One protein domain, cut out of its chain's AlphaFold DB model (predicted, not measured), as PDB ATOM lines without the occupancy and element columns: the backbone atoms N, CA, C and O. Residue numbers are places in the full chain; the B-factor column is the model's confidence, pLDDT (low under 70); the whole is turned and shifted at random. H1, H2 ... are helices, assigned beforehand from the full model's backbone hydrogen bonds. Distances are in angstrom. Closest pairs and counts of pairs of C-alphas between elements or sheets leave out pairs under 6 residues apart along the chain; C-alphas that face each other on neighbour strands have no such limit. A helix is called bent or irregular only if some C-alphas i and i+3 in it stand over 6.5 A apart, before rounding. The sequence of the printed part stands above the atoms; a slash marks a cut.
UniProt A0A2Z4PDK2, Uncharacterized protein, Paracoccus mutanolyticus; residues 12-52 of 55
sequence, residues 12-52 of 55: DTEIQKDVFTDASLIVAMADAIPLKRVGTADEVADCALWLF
ATOM      1  N   ASP A  12     104.483 114.051  89.896       85.12
ATOM      2  CA  ASP A  12     104.204 113.163  88.776       85.12
ATOM      3  C   ASP A  12     102.692 112.927  88.643       85.12
ATOM      4  O   ASP A  12     102.060 112.228  89.439       85.12
ATOM      5  N   THR A  13     102.096 113.605  87.667       82.62
ATOM      6  CA  THR A  13     100.662 113.595  87.374       82.62
ATOM      7  C   THR A  13     100.452 113.669  85.867       82.62
ATOM      8  O   THR A  13     101.320 114.126  85.123       82.62
ATOM      9  N   GLU A  14      99.252 113.304  85.411       77.75
ATOM     10  CA  GLU A  14      98.853 113.384  83.998       77.75
ATOM     11  C   GLU A  14      99.103 114.768  83.370       77.75
ATOM     12  O   GLU A  14      99.462 114.860  82.201       77.75
ATOM     13  N   ILE A  15      98.979 115.847  84.155       75.00
ATOM     14  CA  ILE A  15      99.226 117.232  83.715       75.00
ATOM     15  C   ILE A  15     100.680 117.460  83.284       75.00
ATOM     16  O   ILE A  15     100.942 118.315  82.440       75.00
ATOM     17  N   GLN A  16     101.630 116.716  83.851       67.00
ATOM     18  CA  GLN A  16     103.054 116.863  83.554       67.00
ATOM     19  C   GLN A  16     103.551 115.836  82.531       67.00
ATOM     20  O   GLN A  16     104.728 115.865  82.184       67.00
ATOM     21  N   LYS A  17     102.678 114.974  81.983       67.56
ATOM     22  CA  LYS A  17     103.085 113.922  81.037       67.56
ATOM     23  C   LYS A  17     103.757 114.445  79.781       67.56
ATOM     24  O   LYS A  17     104.747 113.860  79.360       67.56
ATOM     25  N   ASP A  18     103.280 115.554  79.226       67.06
ATOM     26  CA  ASP A  18     103.903 116.144  78.037       67.06
ATOM     27  C   ASP A  18     105.318 116.669  78.339       67.06
ATOM     28  O   ASP A  18     106.197 116.602  77.484       67.06
ATOM     29  N   VAL A  19     105.563 117.121  79.574       66.69
ATOM     30  CA  VAL A  19     106.864 117.616  80.060       66.69
ATOM     31  C   VAL A  19     107.787 116.467  80.488       66.69
ATOM     32  O   VAL A  19     109.001 116.564  80.342       66.69
ATOM     33  N   PHE A  20     107.226 115.360  80.976       67.88
ATOM     34  CA  PHE A  20     107.945 114.167  81.431       67.88
ATOM     35  C   PHE A  20     108.040 113.053  80.385       67.88
ATOM     36  O   PHE A  20     108.395 111.921  80.711       67.88
ATOM     37  N   THR A  21     107.774 113.363  79.116       69.56
ATOM     38  CA  THR A  21     107.964 112.423  78.000       69.56
ATOM     39  C   THR A  21     109.416 111.953  77.853       69.56
ATOM     40  O   THR A  21     109.653 110.880  77.300       69.56
ATOM     41  N   ASP A  22     110.383 112.718  78.369       70.94
ATOM     42  CA  ASP A  22     111.805 112.383  78.367       70.94
ATOM     43  C   ASP A  22     112.321 112.171  79.801       70.94
ATOM     44  O   ASP A  22     112.249 113.055  80.660       70.94
ATOM     45  N   ALA A  23     112.897 110.993  80.052       71.00
ATOM     46  CA  ALA A  23     113.502 110.647  81.335       71.00
ATOM     47  C   ALA A  23     114.625 111.619  81.744       71.00
ATOM     48  O   ALA A  23     114.866 111.815  82.935       71.00
ATOM     49  N   SER A  24     115.292 112.267  80.783       78.75
ATOM     50  CA  SER A  24     116.317 113.275  81.062       78.75
ATOM     51  C   SER A  24     115.745 114.552  81.694       78.75
ATOM     52  O   SER A  24     116.397 115.157  82.549       78.75
ATOM     53  N   LEU A  25     114.506 114.923  81.356       78.12
ATOM     54  CA  LEU A  25     113.811 116.078  81.932       78.12
ATOM     55  C   LEU A  25     113.381 115.804  83.375       78.12
ATOM     56  O   LEU A  25     113.511 116.680  84.228       78.12
ATOM     57  N   ILE A  26     112.961 114.571  83.670       76.62
ATOM     58  CA  ILE A  26     112.661 114.131  85.041       76.62
ATOM     59  C   ILE A  26     113.912 114.248  85.917       76.62
ATOM     60  O   ILE A  26     113.839 114.786  87.020       76.62
ATOM     61  N   VAL A  27     115.069 113.797  85.420       80.75
ATOM     62  CA  VAL A  27     116.348 113.886  86.146       80.75
ATOM     63  C   VAL A  27     116.761 115.344  86.365       80.75
ATOM     64  O   VAL A  27     117.109 115.720  87.482       80.75
ATOM     65  N   ALA A  28     116.656 116.189  85.336       84.88
ATOM     66  CA  ALA A  28     116.983 117.610  85.448       84.88
ATOM     67  C   ALA A  28     116.076 118.346  86.454       84.88
ATOM     68  O   ALA A  28     116.549 119.175  87.233       84.88
ATOM     69  N   MET A  29     114.779 118.025  86.477       83.94
ATOM     70  CA  MET A  29     113.841 118.585  87.453       83.94
ATOM     71  C   MET A  29     114.096 118.044  88.859       83.94
ATOM     72  O   MET A  29     114.087 118.818  89.816       83.94
ATOM     73  N   ALA A  30     114.392 116.750  88.994       87.06
ATOM     74  CA  ALA A  30     114.774 116.142  90.262       87.06
ATOM     75  C   ALA A  30     116.017 116.814  90.857       87.06
ATOM     76  O   ALA A  30     116.076 117.017  92.066       87.06
ATOM     77  N   ASP A  31     116.973 117.241  90.030       90.81
ATOM     78  CA  ASP A  31     118.170 117.922  90.512       90.81
ATOM     79  C   ASP A  31     117.905 119.288  91.150       90.81
ATOM     80  O   ASP A  31     118.621 119.673  92.082       90.81
ATOM     81  N   ALA A  32     116.862 119.989  90.710       89.38
ATOM     82  CA  ALA A  32     116.418 121.235  91.324       89.38
ATOM     83  C   ALA A  32     115.640 121.013  92.636       89.38
ATOM     84  O   ALA A  32     115.492 121.943  93.431       89.38
ATOM     85  N   ILE A  33     115.154 119.793  92.889       90.56
ATOM     86  CA  ILE A  33     114.405 119.445  94.098       90.56
ATOM     87  C   ILE A  33     115.396 119.010  95.190       90.56
ATOM     88  O   ILE A  33     116.183 118.091  94.968       90.56
ATOM     89  N   PRO A  34     115.355 119.581  96.409       93.62
ATOM     90  CA  PRO A  34     116.260 119.181  97.491       93.62
ATOM     91  C   PRO A  34     116.223 117.682  97.829       93.62
ATOM     92  O   PRO A  34     117.252 117.101  98.157       93.62
ATOM     93  N   LEU A  35     115.054 117.045  97.705       93.31
ATOM     94  CA  LEU A  35     114.872 115.600  97.902       93.31
ATOM     95  C   LEU A  35     115.360 114.739  96.726       93.31
ATOM     96  O   LEU A  35     115.282 113.516  96.809       93.31
ATOM     97  N   LYS A  36     115.853 115.351  95.643       91.81
ATOM     98  CA  LYS A  36     116.398 114.673  94.458       91.81
ATOM     99  C   LYS A  36     115.434 113.694  93.791       91.81
ATOM    100  O   LYS A  36     115.850 112.737  93.145       91.81
ATOM    101  N   ARG A  37     114.134 113.952  93.935       90.69
ATOM    102  CA  ARG A  37     113.054 113.188  93.315       90.69
ATOM    103  C   ARG A  37     111.832 114.062  93.097       90.69
ATOM    104  O   ARG A  37     111.610 115.017  93.840       90.69
ATOM    105  N   VAL A  38     111.028 113.677  92.117       89.81
ATOM    106  CA  VAL A  38     109.681 114.209  91.911       89.81
ATOM    107  C   VAL A  38     108.742 113.612  92.972       89.81
ATOM    108  O   VAL A  38     108.957 112.486  93.436       89.81
ATOM    109  N   GLY A  39     107.757 114.391  93.422       89.25
ATOM    110  CA  GLY A  39     106.727 113.900  94.342       89.25
ATOM    111  C   GLY A  39     105.669 113.064  93.622       89.25
ATOM    112  O   GLY A  39     105.539 113.150  92.403       89.25
ATOM    113  N   THR A  40     104.894 112.274  94.359       90.19
ATOM    114  CA  THR A  40     103.793 111.478  93.784       90.19
ATOM    115  C   THR A  40     102.425 112.055  94.142       90.19
ATOM    116  O   THR A  40     102.280 112.818  95.100       90.19
ATOM    117  N   ALA A  41     101.399 111.693  93.368       91.00
ATOM    118  CA  ALA A  41     100.021 112.081  93.661       91.00
ATOM    119  C   ALA A  41      99.549 111.575  95.039       91.00
ATOM    120  O   ALA A  41      98.833 112.291  95.738       91.00
ATOM    121  N   ASP A  42     100.003 110.388  95.452       92.69
ATOM    122  CA  ASP A  42      99.656 109.790  96.745       92.69
ATOM    123  C   ASP A  42     100.169 110.634  97.922       92.69
ATOM    124  O   ASP A  42      99.434 110.877  98.874       92.69
ATOM    125  N   GLU A  43     101.384 111.187  97.828       93.50
ATOM    126  CA  GLU A  43     101.937 112.062  98.876       93.50
ATOM    127  C   GLU A  43     101.095 113.334  99.073       93.50
ATOM    128  O   GLU A  43     100.940 113.837 100.190       93.50
ATOM    129  N   VAL A  44     100.530 113.860  97.983       93.12
ATOM    130  CA  VAL A  44      99.620 115.011  98.023       93.12
ATOM    131  C   VAL A  44      98.269 114.602  98.618       93.12
ATOM    132  O   VAL A  44      97.711 115.352  99.424       93.12
ATOM    133  N   ALA A  45      97.758 113.422  98.259       91.94
ATOM    134  CA  ALA A  45      96.501 112.888  98.773       91.94
ATOM    135  C   ALA A  45      96.556 112.646 100.290       91.94
ATOM    136  O   ALA A  45      95.656 113.082 101.005       91.94
ATOM    137  N   ASP A  46      97.641 112.063 100.799       93.06
ATOM    138  CA  ASP A  46      97.846 111.844 102.235       93.06
ATOM    139  C   ASP A  46      97.848 113.165 103.018       93.06
ATOM    140  O   ASP A  46      97.230 113.286 104.081       93.06
ATOM    141  N   CYS A  47      98.496 114.200 102.473       91.94
ATOM    142  CA  CYS A  47      98.492 115.527 103.085       91.94
ATOM    143  C   CYS A  47      97.086 116.150 103.078       91.94
ATOM    144  O   CYS A  47      96.669 116.758 104.068       91.94
ATOM    145  N   ALA A  48      96.330 115.964 101.993       91.62
ATOM    146  CA  ALA A  48      94.946 116.413 101.906       91.62
ATOM    147  C   ALA A  48      94.045 115.697 102.926       91.62
ATOM    148  O   ALA A  48      93.256 116.366 103.585       91.62
ATOM    149  N   LEU A  49      94.205 114.384 103.124       92.19
ATOM    150  CA  LEU A  49      93.467 113.622 104.138       92.19
ATOM    151  C   LEU A  49      93.788 114.090 105.559       92.19
ATOM    152  O   LEU A  49      92.898 114.168 106.402       92.19
ATOM    153  N   TRP A  50      95.040 114.454 105.832       89.94
ATOM    154  CA  TRP A  50      95.399 115.035 107.124       89.94
ATOM    155  C   TRP A  50      94.768 116.420 107.342       89.94
ATOM    156  O   TRP A  50      94.307 116.728 108.443       89.94
ATOM    157  N   LEU A  51      94.734 117.262 106.302       89.69
ATOM    158  CA  LEU A  51      94.134 118.603 106.356       89.69
ATOM    159  C   LEU A  51      92.602 118.570 106.422       89.69
ATOM    160  O   LEU A  51      91.990 119.444 107.045       89.69
ATOM    161  N   PHE A  52      91.999 117.582 105.768       86.25
ATOM    162  CA  PHE A  52      90.562 117.384 105.639       86.25
ATOM    163  C   PHE A  52      90.208 115.946 106.038       86.25
ATOM    164  O   PHE A  52      89.823 115.153 105.178       86.25
TER     165      PHE A  52
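What this domain is: This is residues 12 to 52 of the 55 residues of an uncharacterized protein of Paracoccus mutanolyticus (UniProt A0A2Z4PDK2). Two short helices stand well separated in a flat, loose model: H1 lies in a body where the unnamed stretch 12 to 22, H1 and the link 33 to 40 curve round in a loose ring, and H2 leads away from it as an arm. Residues 43 to 52, of which 43 to 51 belong to H2, stick out from this body. The printed part has 41 residues with two named helices, H1 then H2, and no named strand; the class is all helix. The whole is loose, with a radius of gyration of the C-alphas of 12.0 A, and spans 35 by 23 by 10 A.

Where its parts are: The printed part begins at Asp 12, C-alpha at (104.204, 113.163, 88.776), and residues 12 to 22 hold no named element. H1, residues 23 to 32, begins at C-alpha 23 at (113.502, 110.647, 81.335) and is 14.8 A long from first to last C-alpha. H2, residues 41 to 51, is 15.4 A long and ends at C-alpha 51 at (94.134, 118.603, 106.356).

How they stand to each other: H1 and H2 are apart, with no C-alpha of the one within 8 A of the other. A short link of 8 residues joins them. In H2 every O i to N i+4 pair is within hydrogen-bond range, and in H1 5 of 6 are. Neither helix is bent.

The domain as a whole: The two C-alphas farthest apart are those of Ser 24 and Phe 52, at 35.8 A. Without the stretch that stands free, the body has 31 residues and spans 23 by 23 by 10 A. The printed part has no cut and no long link. Its mean pLDDT is 84.0; residues 16 to 21 are under 70.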